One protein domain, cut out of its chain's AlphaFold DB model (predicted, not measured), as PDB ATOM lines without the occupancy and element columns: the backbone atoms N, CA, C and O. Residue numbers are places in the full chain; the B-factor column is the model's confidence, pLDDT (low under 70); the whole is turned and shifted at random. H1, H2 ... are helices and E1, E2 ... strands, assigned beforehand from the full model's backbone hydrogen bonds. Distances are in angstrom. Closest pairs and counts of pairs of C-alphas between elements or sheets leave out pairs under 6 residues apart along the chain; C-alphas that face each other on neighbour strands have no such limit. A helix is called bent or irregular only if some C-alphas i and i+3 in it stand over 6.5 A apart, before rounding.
ATOM      1  N   THR A   3      40.115 -15.511 -20.446       94.94
ATOM      2  CA  THR A   3      39.080 -15.226 -21.438       94.94
ATOM      3  C   THR A   3      38.383 -13.905 -21.120       94.94
ATOM      4  O   THR A   3      38.379 -13.458 -19.971       94.94
ATOM      5  N   CYS A   4      37.815 -13.282 -22.149       94.00
ATOM      6  CA  CYS A   4      36.972 -12.095 -22.054       94.00
ATOM      7  C   CYS A   4      35.531 -12.487 -22.361       94.00
ATOM      8  O   CYS A   4      35.247 -12.806 -23.517       94.00
ATOM      9  N   SER A   5      34.622 -12.394 -21.385       85.31
ATOM     10  CA  SER A   5      33.200 -12.712 -21.595       85.31
ATOM     11  C   SER A   5      33.037 -14.068 -22.322       85.31
ATOM     12  O   SER A   5      33.656 -15.050 -21.913       85.31
ATOM     13  N   ASP A   6      32.298 -14.106 -23.433       75.00
ATOM     14  CA  ASP A   6      32.079 -15.291 -24.282       75.00
ATOM     15  C   ASP A   6      33.201 -15.558 -25.315       75.00
ATOM     16  O   ASP A   6      33.010 -16.282 -26.293       75.00
ATOM     17  N   GLY A   7      34.367 -14.927 -25.159       87.50
ATOM     18  CA  GLY A   7      35.505 -15.074 -26.066       87.50
ATOM     19  C   GLY A   7      36.257 -16.397 -25.911       87.50
ATOM     20  O   GLY A   7      36.100 -17.134 -24.934       87.50
ATOM     21  N   LEU A   8      37.143 -16.682 -26.871       92.75
ATOM     22  CA  LEU A   8      38.061 -17.808 -26.737       92.75
ATOM     23  C   LEU A   8      39.175 -17.512 -25.719       92.75
ATOM     24  O   LEU A   8      39.638 -16.375 -25.617       92.75
ATOM     25  N   PRO A   9      39.667 -18.539 -25.001       94.88
ATOM     26  CA  PRO A   9      40.824 -18.400 -24.129       94.88
ATOM     27  C   PRO A   9      42.098 -17.967 -24.866       94.88
ATOM     28  O   PRO A   9      42.440 -18.516 -25.913       94.88
ATOM     29  N   PHE A  10      42.883 -17.083 -24.251       95.75
ATOM     30  CA  PHE A  10      44.197 -16.642 -24.727       95.75
ATOM     31  C   PHE A  10      45.238 -16.572 -23.588       95.75
ATOM     32  O   PHE A  10      44.879 -16.560 -22.404       95.75
ATOM     33  N   PRO A  11      46.550 -16.586 -23.892       95.88
ATOM     34  CA  PRO A  11      47.595 -16.344 -22.896       95.88
ATOM     35  C   PRO A  11      47.488 -14.938 -22.285       95.88
ATOM     36  O   PRO A  11      47.233 -13.971 -22.992       95.88
ATOM     37  N   ALA A  12      47.679 -14.799 -20.970       90.81
ATOM     38  CA  ALA A  12      47.522 -13.497 -20.306       90.81
ATOM     39  C   ALA A  12      48.579 -12.465 -20.749       90.81
ATOM     40  O   ALA A  12      48.320 -11.263 -20.745       90.81
ATOM     41  N   ASP A  13      49.755 -12.932 -21.166       93.94
ATOM     42  CA  ASP A  13      50.857 -12.120 -21.681       93.94
ATOM     43  C   ASP A  13      50.624 -11.598 -23.106       93.94
ATOM     44  O   ASP A  13      51.316 -10.669 -23.519       93.94
ATOM     45  N   THR A  14      49.610 -12.099 -23.827       96.06
ATOM     46  CA  THR A  14      49.227 -11.601 -25.161       96.06
ATOM     47  C   THR A  14      48.970 -10.093 -25.163       96.06
ATOM     48  O   THR A  14      49.299  -9.405 -26.125       96.06
ATOM     49  N   VAL A  15      48.404  -9.546 -24.084       93.75
ATOM     50  CA  VAL A  15      48.132  -8.101 -23.972       93.75
ATOM     51  C   VAL A  15      49.436  -7.319 -23.838       93.75
ATOM     52  O   VAL A  15      49.647  -6.343 -24.554       93.75
ATOM     53  N   ALA A  16      50.345  -7.796 -22.983       91.56
ATOM     54  CA  ALA A  16      51.656  -7.188 -22.775       91.56
ATOM     55  C   ALA A  16      52.549  -7.268 -24.028       91.56
ATOM     56  O   ALA A  16      53.439  -6.439 -24.204       91.56
ATOM     57  N   SER A  17      52.308  -8.236 -24.919       93.00
ATOM     58  CA  SER A  17      52.996  -8.341 -26.209       93.00
ATOM     59  C   SER A  17      52.361  -7.511 -27.332       93.00
ATOM     60  O   SER A  17      52.831  -7.590 -28.467       93.00
ATOM     61  N   GLY A  18      51.301  -6.743 -27.055       94.25
ATOM     62  CA  GLY A  18      50.581  -5.948 -28.059       94.25
ATOM     63  C   GLY A  18      49.634  -6.759 -28.954       94.25
ATOM     64  O   GLY A  18      49.250  -6.294 -30.024       94.25
ATOM     65  N   GLY A  19      49.252  -7.963 -28.531       96.50
ATOM     66  CA  GLY A  19      48.376  -8.865 -29.271       96.50
ATOM     67  C   GLY A  19      49.104  -9.872 -30.165       96.50
ATOM     68  O   GLY A  19      50.327  -9.870 -30.326       96.50
ATOM     69  N   ILE A  20      48.313 -10.763 -30.755       96.62
ATOM     70  CA  ILE A  20      48.739 -11.747 -31.747       96.62
ATOM     71  C   ILE A  20      49.027 -11.030 -33.070       96.62
ATOM     72  O   ILE A  20      48.290 -10.141 -33.495       96.62
ATOM     73  N   GLN A  21      50.098 -11.446 -33.746       95.75
ATOM     74  CA  GLN A  21      50.411 -10.961 -35.087       95.75
ATOM     75  C   GLN A  21      49.432 -11.547 -36.106       95.75
ATOM     76  O   GLN A  21      49.307 -12.766 -36.225       95.75
ATOM     77  N   VAL A  22      48.780 -10.669 -36.862       95.25
ATOM     78  CA  VAL A  22      47.864 -11.025 -37.949       95.25
ATOM     79  C   VAL A  22      48.475 -10.660 -39.296       95.25
ATOM     80  O   VAL A  22      49.304  -9.753 -39.395       95.25
ATOM     81  N   ASP A  23      48.103 -11.387 -40.346       95.44
ATOM     82  CA  ASP A  23      48.599 -11.087 -41.684       95.44
ATOM     83  C   ASP A  23      48.004  -9.765 -42.232       95.44
ATOM     84  O   ASP A  23      47.026  -9.230 -41.692       95.44
ATOM     85  N   PRO A  24      48.592  -9.183 -43.295       96.94
ATOM     86  CA  PRO A  24      48.126  -7.906 -43.832       96.94
ATOM     87  C   PRO A  24      46.691  -7.927 -44.373       96.94
ATOM     88  O   PRO A  24      46.008  -6.909 -44.300       96.94
ATOM     89  N   GLN A  25      46.231  -9.057 -44.918       94.81
ATOM     90  CA  GLN A  25      44.866  -9.176 -45.429       94.81
ATOM     91  C   GLN A  25      43.868  -9.155 -44.270       94.81
ATOM     92  O   GLN A  25      42.861  -8.452 -44.338       94.81
ATOM     93  N   GLU A  26      44.171  -9.877 -43.195       94.94
ATOM     94  CA  GLU A  26      43.359  -9.880 -41.981       94.94
ATOM     95  C   GLU A  26      43.367  -8.502 -41.303       94.94
ATOM     96  O   GLU A  26      42.330  -8.015 -40.861       94.94
ATOM     97  N   THR A  27      44.515  -7.821 -41.295       96.62
ATOM     98  CA  THR A  27      44.632  -6.449 -40.774       96.62
ATOM     99  C   THR A  27      43.687  -5.487 -41.496       96.62
ATOM    100  O   THR A  27      43.013  -4.688 -40.844       96.62
ATOM    101  N   GLU A  28      43.614  -5.573 -42.826       97.38
ATOM    102  CA  GLU A  28      42.716  -4.748 -43.643       97.38
ATOM    103  C   GLU A  28      41.237  -5.091 -43.401       97.38
ATOM    104  O   GLU A  28      40.380  -4.206 -43.343       97.38
ATOM    105  N   ALA A  29      40.928  -6.377 -43.205       96.69
ATOM    106  CA  ALA A  29      39.578  -6.827 -42.881       96.69
ATOM    107  C   ALA A  29      39.118  -6.311 -41.506       96.69
ATOM    108  O   ALA A  29      37.994  -5.823 -41.384       96.69
ATOM    109  N   ILE A  30      39.992  -6.356 -40.493       97.69
ATOM    110  CA  ILE A  30      39.743  -5.770 -39.165       97.69
ATOM    111  C   ILE A  30      39.516  -4.264 -39.292       97.69
ATOM    112  O   ILE A  30      38.559  -3.739 -38.729       97.69
ATOM    113  N   PHE A  31      40.367  -3.569 -40.051       98.00
ATOM    114  CA  PHE A  31      40.240  -2.132 -40.271       98.00
ATOM    115  C   PHE A  31      38.882  -1.765 -40.885       98.00
ATOM    116  O   PHE A  31      38.162  -0.924 -40.345       98.00
ATOM    117  N   THR A  32      38.497  -2.462 -41.955       98.25
ATOM    118  CA  THR A  32      37.197  -2.282 -42.617       98.25
ATOM    119  C   THR A  32      36.043  -2.521 -41.638       98.25
ATOM    120  O   THR A  32      35.130  -1.707 -41.549       98.25
ATOM    121  N   ALA A  33      36.107  -3.591 -40.840       98.31
ATOM    122  CA  ALA A  33      35.068  -3.912 -39.863       98.31
ATOM    123  C   ALA A  33      34.934  -2.858 -38.748       98.31
ATOM    124  O   ALA A  33      33.823  -2.583 -38.293       98.31
ATOM    125  N   LEU A  34      36.042  -2.259 -38.299       98.50
ATOM    126  CA  LEU A  34      36.024  -1.183 -37.303       98.50
ATOM    127  C   LEU A  34      35.503   0.138 -37.889       98.50
ATOM    128  O   LEU A  34      34.806   0.873 -37.187       98.50
ATOM    129  N   ALA A  35      35.791   0.429 -39.161       98.44
ATOM    130  CA  ALA A  35      35.208   1.564 -39.878       98.44
ATOM    131  C   ALA A  35      33.690   1.412 -40.026       98.44
ATOM    132  O   ALA A  35      32.950   2.330 -39.668       98.44
ATOM    133  N   ASP A  36      33.229   0.226 -40.427       98.31
ATOM    134  CA  ASP A  36      31.806  -0.108 -40.481       98.31
ATOM    135  C   ASP A  36      31.155   0.012 -39.090       98.31
ATOM    136  O   ASP A  36      30.075   0.589 -38.959       98.31
ATOM    137  N   LEU A  37      31.813  -0.477 -38.028       98.31
ATOM    138  CA  LEU A  37      31.329  -0.338 -36.648       98.31
ATOM    139  C   LEU A  37      31.213   1.135 -36.226       98.31
ATOM    140  O   LEU A  37      30.220   1.510 -35.603       98.31
ATOM    141  N   LYS A  38      32.195   1.976 -36.566       98.25
ATOM    142  CA  LYS A  38      32.157   3.420 -36.291       98.25
ATOM    143  C   LYS A  38      30.979   4.087 -37.005       98.25
ATOM    144  O   LYS A  38      30.247   4.852 -36.379       98.25
ATOM    145  N   GLU A  39      30.787   3.794 -38.290       98.12
ATOM    146  CA  GLU A  39      29.711   4.376 -39.101       98.12
ATOM    147  C   GLU A  39      28.325   3.938 -38.614       98.12
ATOM    148  O   GLU A  39      27.453   4.777 -38.386       98.12
ATOM    149  N   VAL A  40      28.126   2.632 -38.424       97.19
ATOM    150  CA  VAL A  40      26.829   2.055 -38.046       97.19
ATOM    151  C   VAL A  40      26.497   2.331 -36.580       97.19
ATOM    152  O   VAL A  40      25.346   2.624 -36.263       97.19
ATOM    153  N   GLY A  41      27.484   2.236 -35.687       96.69
ATOM    154  CA  GLY A  41      27.297   2.436 -34.252       96.69
ATOM    155  C   GLY A  41      27.110   3.902 -33.862       96.69
ATOM    156  O   GLY A  41      26.394   4.191 -32.907       96.69
ATOM    157  N   GLY A  42      27.718   4.849 -34.586       96.56
ATOM    158  CA  GLY A  42      27.599   6.276 -34.288       96.56
ATOM    159  C   GLY A  42      27.970   6.601 -32.835       96.56
ATOM    160  O   GLY A  42      29.105   6.388 -32.415       96.56
ATOM    161  N   ILE A  43      27.007   7.105 -32.056       96.81
ATOM    162  CA  ILE A  43      27.195   7.432 -30.629       96.81
ATOM    163  C   ILE A  43      27.296   6.195 -29.718       96.81
ATOM    164  O   ILE A  43      27.774   6.310 -28.592       96.81
ATOM    165  N   ASP A  44      26.882   5.025 -30.202       97.25
ATOM    166  CA  ASP A  44      26.935   3.756 -29.468       97.25
ATOM    167  C   ASP A  44      28.193   2.932 -29.809       97.25
ATOM    168  O   ASP A  44      28.439   1.882 -29.208       97.25
ATOM    169  N   ALA A  45      29.010   3.395 -30.765       97.88
ATOM    170  CA  ALA A  45      30.286   2.763 -31.095       97.88
ATOM    171  C   ALA A  45      31.268   2.845 -29.907       97.88
ATOM    172  O   ALA A  45      31.158   3.744 -29.076       97.88
ATOM    173  N   PRO A  46      32.277   1.969 -29.809       98.12
ATOM    174  CA  PRO A  46      33.337   2.109 -28.814       98.12
ATOM    175  C   PRO A  46      33.970   3.506 -28.782       98.12
ATOM    176  O   PRO A  46      34.305   4.073 -29.822       98.12
ATOM    177  N   MET A  47      34.186   4.048 -27.581       97.69
ATOM    178  CA  MET A  47      34.674   5.422 -27.387       97.69
ATOM    179  C   MET A  47      35.956   5.761 -28.179       97.69
ATOM    180  O   MET A  47      35.983   6.844 -28.768       97.69
ATOM    181  N   PRO A  48      36.983   4.886 -28.284       97.88
ATOM    182  CA  PRO A  48      38.146   5.161 -29.130       97.88
ATOM    183  C   PRO A  48      37.789   5.434 -30.600       97.88
ATOM    184  O   PRO A  48      38.353   6.340 -31.204       97.88
ATOM    185  N   LEU A  49      36.804   4.718 -31.158       98.06
ATOM    186  CA  LEU A  49      36.339   4.915 -32.538       98.06
ATOM    187  C   LEU A  49      35.506   6.192 -32.699       98.06
ATOM    188  O   LEU A  49      35.485   6.778 -33.778       98.06
ATOM    189  N   GLN A  50      34.822   6.645 -31.645       97.25
ATOM    190  CA  GLN A  50      34.088   7.915 -31.680       97.25
ATOM    191  C   GLN A  50      35.026   9.128 -31.715       97.25
ATOM    192  O   GLN A  50      34.682  10.164 -32.279       97.25
ATOM    193  N   GLN A  51      36.186   9.016 -31.065       96.12
ATOM    194  CA  GLN A  51      37.077  10.144 -30.787       96.12
ATOM    195  C   GLN A  51      38.190  10.333 -31.819       96.12
ATOM    196  O   GLN A  51      38.772  11.415 -31.871       96.12
ATOM    197  N   ALA A  52      38.489   9.308 -32.614       96.44
ATOM    198  CA  ALA A  52      39.604   9.304 -33.552       96.44
ATOM    199  C   ALA A  52      39.236   8.589 -34.854       96.44
ATOM    200  O   ALA A  52      38.236   7.865 -34.926       96.44
ATOM    201  N   ASP A  53      40.033   8.796 -35.898       97.25
ATOM    202  CA  ASP A  53      39.935   7.981 -37.108       97.25
ATOM    203  C   ASP A  53      40.415   6.552 -36.833       97.25
ATOM    204  O   ASP A  53      41.208   6.308 -35.922       97.25
ATOM    205  N   VAL A  54      39.879   5.574 -37.569       97.44
ATOM    206  CA  VAL A  54      40.120   4.147 -37.274       97.44
ATOM    207  C   VAL A  54      41.605   3.802 -37.412       97.44
ATOM    208  O   VAL A  54      42.113   2.926 -36.717       97.44
ATOM    209  N   GLU A  55      42.320   4.534 -38.262       96.31
ATOM    210  CA  GLU A  55      43.754   4.419 -38.509       96.31
ATOM    211  C   GLU A  55      44.584   4.823 -37.290       96.31
ATOM    212  O   GLU A  55      45.704   4.344 -37.120       96.31
ATOM    213  N   GLU A  56      44.042   5.709 -36.457       96.69
ATOM    214  CA  GLU A  56      44.696   6.222 -35.260       96.69
ATOM    215  C   GLU A  56      44.408   5.342 -34.038       96.69
ATOM    216  O   GLU A  56      45.142   5.395 -33.055       96.69
ATOM    217  N   VAL A  57      43.356   4.518 -34.078       97.62
ATOM    218  CA  VAL A  57      42.977   3.653 -32.958       97.62
ATOM    219  C   VAL A  57      43.963   2.494 -32.819       97.62
ATOM    220  O   VAL A  57      44.177   1.688 -33.731       97.62
ATOM    221  N   ASN A  58      44.539   2.394 -31.623       97.50
ATOM    222  CA  ASN A  58      45.392   1.281 -31.247       97.50
ATOM    223  C   ASN A  58      44.541   0.014 -31.129       97.50
ATOM    224  O   ASN A  58      43.437   0.043 -30.583       97.50
ATOM    225  N   ARG A  59      45.061  -1.108 -31.631       97.38
ATOM    226  CA  ARG A  59      44.388  -2.414 -31.603       97.38
ATOM    227  C   ARG A  59      45.338  -3.550 -31.233       97.38
ATOM    228  O   ARG A  59      46.473  -3.566 -31.703       97.38
ATOM    229  N   ALA A  60      44.846  -4.512 -30.458       97.75
ATOM    230  CA  ALA A  60      45.549  -5.749 -30.123       97.75
ATOM    231  C   ALA A  60      44.605  -6.945 -30.266       97.75
ATOM    232  O   ALA A  60      43.602  -7.034 -29.559       97.75
ATOM    233  N   VAL A  61      44.927  -7.876 -31.168       97.69
ATOM    234  CA  VAL A  61      44.157  -9.117 -31.344       97.69
ATOM    235  C   VAL A  61      44.501 -10.079 -30.209       97.69
ATOM    236  O   VAL A  61      45.671 -10.377 -29.988       97.69
ATOM    237  N   LEU A  62      43.500 -10.556 -29.475       97.31
ATOM    238  CA  LEU A  62      43.688 -11.427 -28.312       97.31
ATOM    239  C   LEU A  62      43.606 -12.907 -28.680       97.31
ATOM    240  O   LEU A  62      44.374 -13.717 -28.168       97.31
ATOM    241  N   TRP A  63      42.675 -13.254 -29.564       96.44
ATOM    242  CA  TRP A  63      42.425 -14.617 -30.024       96.44
ATOM    243  C   TRP A  63      41.785 -14.594 -31.411       96.44
ATOM    244  O   TRP A  63      41.178 -13.597 -31.806       96.44
ATOM    245  N   MET A  64      41.903 -15.709 -32.134       94.81
ATOM    246  CA  MET A  64      41.210 -15.958 -33.398       94.81
ATOM    247  C   MET A  64      40.728 -17.409 -33.431       94.81
ATOM    248  O   MET A  64      41.481 -18.314 -33.065       94.81
ATOM    249  N   ASP A  65      39.496 -17.626 -33.876       92.31
ATOM    250  CA  ASP A  65      38.963 -18.948 -34.188       92.31
ATOM    251  C   ASP A  65      39.108 -19.239 -35.682       92.31
ATOM    252  O   ASP A  65      38.277 -18.827 -36.489       92.31
ATOM    253  N   ASP A  66      40.146 -19.986 -36.045       83.56
ATOM    254  CA  ASP A  66      40.354 -20.451 -37.421       83.56
ATOM    255  C   ASP A  66      39.803 -21.868 -37.653       83.56
ATOM    256  O   ASP A  66      39.912 -22.409 -38.756       83.56
ATOM    257  N   ALA A  67      39.246 -22.506 -36.617       78.81
ATOM    258  CA  ALA A  67      38.805 -23.894 -36.688       78.81
ATOM    259  C   ALA A  67      37.419 -24.036 -37.332       78.81
ATOM    260  O   ALA A  67      37.082 -25.107 -37.845       78.81
ATOM    261  N   THR A  68      36.618 -22.972 -37.316       74.12
ATOM    262  CA  THR A  68      35.249 -22.968 -37.829       74.12
ATOM    263  C   THR A  68      35.133 -22.185 -39.139       74.12
ATOM    264  O   THR A  68      35.951 -21.331 -39.478       74.12
ATOM    265  N   ALA A  69      34.087 -22.476 -39.922       70.56
ATOM    266  CA  ALA A  69      33.742 -21.647 -41.082       70.56
ATOM    267  C   ALA A  69      33.268 -20.237 -40.662       70.56
ATOM    268  O   ALA A  69      33.301 -19.304 -41.465       70.56
ATOM    269  N   GLU A  70      32.858 -20.088 -39.400       79.75
ATOM    270  CA  GLU A  70      32.375 -18.860 -38.766       79.75
ATOM    271  C   GLU A  70      33.517 -18.159 -38.023       79.75
ATOM    272  O   GLU A  70      33.415 -17.841 -36.840       79.75
ATOM    273  N   ARG A  71      34.621 -17.932 -38.748       86.12
ATOM    274  CA  ARG A  71      35.831 -17.295 -38.222       86.12
ATOM    275  C   ARG A  71      35.474 -16.070 -37.386       86.12
ATOM    276  O   ARG A  71      34.780 -15.166 -37.863       86.12
ATOM    277  N   SER A  72      35.964 -16.038 -36.157       94.56
ATOM    278  CA  SER A  72      35.770 -14.925 -35.236       94.56
ATOM    279  C   SER A  72      37.086 -14.548 -34.573       94.56
ATOM    280  O   SER A  72      38.018 -15.347 -34.517       94.56
ATOM    281  N   LEU A  73      37.186 -13.310 -34.107       96.38
ATOM    282  CA  LEU A  73      38.339 -12.832 -33.362       96.38
ATOM    283  C   LEU A  73      37.909 -11.829 -32.300       96.38
ATOM    284  O   LEU A  73      36.964 -11.059 -32.494       96.38
ATOM    285  N   GLY A  74      38.633 -11.827 -31.190       97.31
ATOM    286  CA  GLY A  74      38.490 -10.838 -30.130       97.31
ATOM    287  C   GLY A  74      39.678  -9.894 -30.136       97.31
ATOM    288  O   GLY A  74      40.823 -10.331 -30.268       97.31
ATOM    289  N   LEU A  75      39.422  -8.600 -29.976       97.88
ATOM    290  CA  LEU A  75      40.463  -7.581 -29.925       97.88
ATOM    291  C   LEU A  75      40.175  -6.525 -28.859       97.88
ATOM    292  O   LEU A  75      39.020  -6.212 -28.572       97.88
ATOM    293  N   LEU A  76      41.242  -5.959 -28.302       98.00
ATOM    294  CA  LEU A  76      41.177  -4.700 -27.570       98.00
ATOM    295  C   LEU A  76      41.366  -3.546 -28.540       98.00
ATOM    296  O   LEU A  76      42.193  -3.626 -29.454       98.00
ATOM    297  N   ILE A  77      40.645  -2.461 -28.294       98.00
ATOM    298  CA  ILE A  77      40.894  -1.172 -28.923       98.00
ATOM    299  C   ILE A  77      41.035  -0.085 -27.863       98.00
ATOM    300  O   ILE A  77      40.276  -0.028 -26.891       98.00
ATOM    301  N   SER A  78      42.009   0.794 -28.067       97.56
ATOM    302  CA  SER A  78      42.342   1.864 -27.132       97.56
ATOM    303  C   SER A  78      42.614   3.179 -27.870       97.56
ATOM    304  O   SER A  78      42.865   3.184 -29.081       97.56
ATOM    305  N   PRO A  79      42.517   4.329 -27.180       94.94
ATOM    306  CA  PRO A  79      42.863   5.617 -27.768       94.94
ATOM    307  C   PRO A  79      44.295   5.638 -28.321       94.94
ATOM    308  O   PRO A  79      45.194   4.993 -27.778       94.94
ATOM    309  N   SER A  80      44.522   6.438 -29.365       91.00
ATOM    310  CA  SER A  80      45.819   6.570 -30.053       91.00
ATOM    311  C   SER A  80      46.974   6.995 -29.137       91.00
ATOM    312  O   SER A  80      48.134   6.669 -29.381       91.00
ATOM    313  N   ASN A  81      46.659   7.711 -28.058       90.06
ATOM    314  CA  ASN A  81      47.607   8.178 -27.053       90.06
ATOM    315  C   ASN A  81      47.837   7.186 -25.899       90.06
ATOM    316  O   ASN A  81      48.569   7.532 -24.968       90.06
ATOM    317  N   SER A  82      47.220   6.000 -25.923       90.62
ATOM    318  CA  SER A  82      47.527   4.954 -24.948       90.62
ATOM    319  C   SER A  82      48.920   4.385 -25.206       90.62
ATOM    320  O   SER A  82      49.284   4.121 -26.351       90.62
ATOM    321  N   ALA A  83      49.701   4.213 -24.140       86.94
ATOM    322  CA  ALA A  83      51.033   3.617 -24.223       86.94
ATOM    323  C   ALA A  83      50.980   2.083 -24.268       86.94
ATOM    324  O   ALA A  83      51.804   1.473 -24.939       86.94
ATOM    325  N   ASP A  84      49.993   1.494 -23.588       93.62
ATOM    326  CA  ASP A  84      49.830   0.053 -23.404       93.62
ATOM    327  C   ASP A  84      48.347  -0.335 -23.492       93.62
ATOM    328  O   ASP A  84      47.461   0.525 -23.413       93.62
ATOM    329  N   PHE A  85      48.081  -1.636 -23.642       95.81
ATOM    330  CA  PHE A  85      46.730  -2.189 -23.555       95.81
ATOM    331  C   PHE A  85      46.393  -2.663 -22.139       95.81
ATOM    332  O   PHE A  85      47.254  -3.159 -21.410       95.81
ATOM    333  N   SER A  86      45.117  -2.582 -21.774       94.50
ATOM    334  CA  SER A  86      44.581  -2.993 -20.477       94.50
ATOM    335  C   SER A  86      43.261  -3.745 -20.628       94.50
ATOM    336  O   SER A  86      42.299  -3.245 -21.207       94.50
ATOM    337  N   LEU A  87      43.179  -4.935 -20.027       94.38
ATOM    338  CA  LEU A  87      41.951  -5.742 -20.000       94.38
ATOM    339  C   LEU A  87      40.833  -5.106 -19.155       94.38
ATOM    340  O   LEU A  87      39.663  -5.458 -19.312       94.38
ATOM    341  N   GLU A  88      41.179  -4.181 -18.262       92.62
ATOM    342  CA  GLU A  88      40.232  -3.538 -17.348       92.62
ATOM    343  C   GLU A  88      39.612  -2.271 -17.938       92.62
ATOM    344  O   GLU A  88      38.479  -1.933 -17.599       92.62
ATOM    345  N   THR A  89      40.341  -1.569 -18.812       93.81
ATOM    346  CA  THR A  89      39.963  -0.216 -19.252       93.81
ATOM    347  C   THR A  89      39.783  -0.066 -20.754       93.81
ATOM    348  O   THR A  89      39.113   0.878 -21.174       93.81
ATOM    349  N   ASP A  90      40.374  -0.946 -21.562       96.69
ATOM    350  CA  ASP A  90      40.241  -0.859 -23.013       96.69
ATOM    351  C   ASP A  90      39.012  -1.602 -23.507       96.69
ATOM    352  O   ASP A  90      38.601  -2.629 -22.965       96.69
ATOM    353  N   TRP A  91      38.439  -1.085 -24.589       97.50
ATOM    354  CA  TRP A  91      37.230  -1.651 -25.156       97.50
ATOM    355  C   TRP A  91      37.533  -3.006 -25.766       97.50
ATOM    356  O   TRP A  91      38.423  -3.134 -26.605       97.50
ATOM    357  N   TYR A  92      36.747  -4.000 -25.379       97.81
ATOM    358  CA  TYR A  92      36.803  -5.322 -25.972       97.81
ATOM    359  C   TYR A  92      35.744  -5.427 -27.063       97.81
ATOM    360  O   TYR A  92      34.567  -5.140 -26.836       97.81
ATOM    361  N   VAL A  93      36.177  -5.820 -28.254       97.88
ATOM    362  CA  VAL A  93      35.342  -5.986 -29.442       97.88
ATOM    363  C   VAL A  93      35.474  -7.426 -29.919       97.88
ATOM    364  O   VAL A  93      36.571  -7.982 -29.928       97.88
ATOM    365  N   VAL A  94      34.362  -8.021 -30.340       97.38
ATOM    366  CA  VAL A  94      34.359  -9.305 -31.045       97.38
ATOM    367  C   VAL A  94      33.916  -9.059 -32.476       97.38
ATOM    368  O   VAL A  94      32.862  -8.465 -32.722       97.38
ATOM    369  N   LEU A  95      34.734  -9.510 -33.424       97.12
ATOM    370  CA  LEU A  95      34.395  -9.533 -34.839       97.12
ATOM    371  C   LEU A  95      34.090 -10.973 -35.247       97.12
ATOM    372  O   LEU A  95      34.854 -11.885 -34.942       97.12
ATOM    373  N   GLY A  96      32.991 -11.169 -35.962       95.44
ATOM    374  CA  GLY A  96      32.601 -12.450 -36.541       95.44
ATOM    375  C   GLY A  96      32.418 -12.333 -38.047       95.44
ATOM    376  O   GLY A  96      32.005 -11.288 -38.565       95.44
ATOM    377  N   ARG A  97      32.720 -13.409 -38.773       94.50
ATOM    378  CA  ARG A  97      32.525 -13.463 -40.220       94.50
ATOM    379  C   ARG A  97      31.039 -13.564 -40.565       94.50
ATOM    380  O   ARG A  97      30.357 -14.511 -40.187       94.50
ATOM    381  N   GLN A  98      30.547 -12.603 -41.340       92.62
ATOM    382  CA  GLN A  98      29.207 -12.592 -41.924       92.62
ATOM    383  C   GLN A  98      29.331 -12.591 -43.451       92.62
ATOM    384  O   GLN A  98      29.552 -11.559 -44.088       92.62
ATOM    385  N   GLY A  99      29.222 -13.780 -44.050       89.94
ATOM    386  CA  GLY A  99      29.538 -13.981 -45.465       89.94
ATOM    387  C   GLY A  99      31.037 -13.803 -45.728       89.94
ATOM    388  O   GLY A  99      31.861 -14.514 -45.163       89.94
ATOM    389  N   GLU A 100      31.401 -12.845 -46.579       90.19
ATOM    390  CA  GLU A 100      32.807 -12.557 -46.914       90.19
ATOM    391  C   GLU A 100      33.429 -11.434 -46.073       90.19
ATOM    392  O   GLU A 100      34.593 -11.099 -46.270       90.19
ATOM    393  N   GLN A 101      32.671 -10.835 -45.153       94.19
ATOM    394  CA  GLN A 101      33.114  -9.676 -44.376       94.19
ATOM    395  C   GLN A 101      33.223 -10.016 -42.892       94.19
ATOM    396  O   GLN A 101      32.383 -10.739 -42.357       94.19
ATOM    397  N   LEU A 102      34.219  -9.446 -42.217       96.50
ATOM    398  CA  LEU A 102      34.203  -9.340 -40.762       96.50
ATOM    399  C   LEU A 102      33.236  -8.235 -40.352       96.50
ATOM    400  O   LEU A 102      33.203  -7.172 -40.968       96.50
ATOM    401  N   ARG A 103      32.452  -8.484 -39.304       97.06
ATOM    402  CA  ARG A 103      31.569  -7.490 -38.692       97.06
ATOM    403  C   ARG A 103      31.611  -7.609 -37.185       97.06
ATOM    404  O   ARG A 103      31.735  -8.711 -36.658       97.06
ATOM    405  N   ALA A 104      31.466  -6.482 -36.500       97.12
ATOM    406  CA  ALA A 104      31.320  -6.487 -35.055       97.12
ATOM    407  C   ALA A 104      30.046  -7.240 -34.652       97.12
ATOM    408  O   ALA A 104      28.949  -6.918 -35.111       97.12
ATOM    409  N   THR A 105      30.205  -8.256 -33.812       95.75
ATOM    410  CA  THR A 105      29.101  -9.040 -33.245       95.75
ATOM    411  C   THR A 105      28.770  -8.592 -31.830       95.75
ATOM    412  O   THR A 105      27.618  -8.687 -31.415       95.75
ATOM    413  N   SER A 106      29.760  -8.080 -31.099       95.69
ATOM    414  CA  SER A 106      29.588  -7.485 -29.775       95.69
ATOM    415  C   SER A 106      30.734  -6.526 -29.452       95.69
ATOM    416  O   SER A 106      31.817  -6.596 -30.041       95.69
ATOM    417  N   TRP A 107      30.488  -5.610 -28.519       96.44
ATOM    418  CA  TRP A 107      31.515  -4.763 -27.921       96.44
ATOM    419  C   TRP A 107      31.108  -4.333 -26.511       96.44
ATOM    420  O   TRP A 107      29.924  -4.201 -26.201       96.44
ATOM    421  N   GLN A 108      32.101  -4.115 -25.656       95.94
ATOM    422  CA  GLN A 108      31.938  -3.724 -24.255       95.94
ATOM    423  C   GLN A 108      33.123  -2.861 -23.806       95.94
ATOM    424  O   GLN A 108      34.197  -2.891 -24.406       95.94
ATOM    425  N   SER A 109      32.933  -2.074 -22.747       95.00
ATOM    426  CA  SER A 109      33.913  -1.079 -22.291       95.00
ATOM    427  C   SER A 109      35.168  -1.657 -21.630       95.00
ATOM    428  O   SER A 109      36.079  -0.897 -21.326       95.00
ATOM    429  N   SER A 110      35.206  -2.965 -21.370       93.75
ATOM    430  CA  SER A 110      36.360  -3.689 -20.823       93.75
ATOM    431  C   SER A 110      36.298  -5.162 -21.218       93.75
ATOM    432  O   SER A 110      35.231  -5.654 -21.569       93.75
ATOM    433  N   CYS A 111      37.395  -5.912 -21.119       93.69
ATOM    434  CA  CYS A 111      37.370  -7.366 -21.317       93.69
ATOM    435  C   CYS A 111      36.653  -8.096 -20.165       93.69
ATOM    436  O   CYS A 111      36.038  -9.137 -20.394       93.69
ATOM    437  N   SER A 112      36.704  -7.542 -18.944       90.94
ATOM    438  CA  SER A 112      36.282  -8.240 -17.717       90.94
ATOM    439  C   SER A 112      36.930  -9.625 -17.630       90.94
ATOM    440  O   SER A 112      36.249 -10.644 -17.521       90.94
ATOM    441  N   ALA A 113      38.259  -9.643 -17.773       93.94
ATOM    442  CA  ALA A 113      39.029 -10.865 -17.917       93.94
ATOM    443  C   ALA A 113      38.826 -11.803 -16.723       93.94
ATOM    444  O   ALA A 113      38.812 -11.384 -15.563       93.94
ATOM    445  N   ARG A 114      38.716 -13.092 -17.022       93.69
ATOM    446  CA  ARG A 114      38.675 -14.175 -16.037       93.69
ATOM    447  C   ARG A 114      39.614 -15.288 -16.477       93.69
ATOM    448  O   ARG A 114      39.890 -15.395 -17.676       93.69
ATOM    449  N   PRO A 115      40.112 -16.143 -15.575       93.44
ATOM    450  CA  PRO A 115      40.759 -17.370 -16.012       93.44
ATOM    451  C   PRO A 115      39.821 -18.186 -16.916       93.44
ATOM    452  O   PRO A 115      38.597 -18.127 -16.805       93.44
TER     453      PRO A 115
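This is residues 3 to 115 of the 226 residues of an uncharacterized protein of Arthrobacter sp. 260 (UniProt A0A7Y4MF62). A strongly twisted sheet of four strands, E1 to E4, curls round one long helix, H1, making two layers with H1 on one face; short H2 grazes the sheet. The printed part has 113 residues with two named helices and five named strands, in the order H1 H2 E1 E2 E3 E4 E5. The sheet, in the order E1 E2 E3 E4, is a meander, each strand the antiparallel neighbour of the one before. The class is mixed, helices and strands; the whole is compact, with a radius of gyration of the C-alphas of 12.8 A and spans of 33 by 31 by 24 A.

Residues 3 to 4 pair antiparallel with residues 113 to 114 of E5, residues 113 to 115, which pairs with no named strand. H1, residues 24 to 44, is on the sheet; its closest C-alphas to E4, residues 101 to 108, are Ala 33 and Arg 103, 5.1 A. With its residues 34 to 43 alone H1 touches H2, residues 47 to 51, closest at C-alphas Lys 38 and Leu 49, 5.8 A. E1, residues 58 to 65, and E2, residues 72 to 78, form a hairpin, with N 60 and O 76 at 3.0 A. E2 and E3, residues 91 to 98, form another, with N 75 and O 93 at 2.9 A. E3 and E4 form a third, with N 94 and O 106 at 2.9 A. Every O i to N i+4 pair is within hydrogen-bond range in H2, and 15 of 17 in H1.

H1 runs 28.1 A from C-alpha 24 at (48.126, -7.906, -43.832), with a kink of 48 degrees near residue 38; it is irregular, C-alphas 40 and 43 being 9.2 A apart. E1 is 21.4 A long and bends by 53 degrees at residue 62; E2 is 19.8 A, E3 21.6 A and E4 21.0 A. E5 ends at C-alpha 115, (40.759, -17.370, -16.012).

The C-alphas farthest apart, of Ala 69 and Asn 81, are 35.8 A apart. The printed part has no cut, the link from E2 to E3 is long, and no printed residue is under 70 in pLDDT.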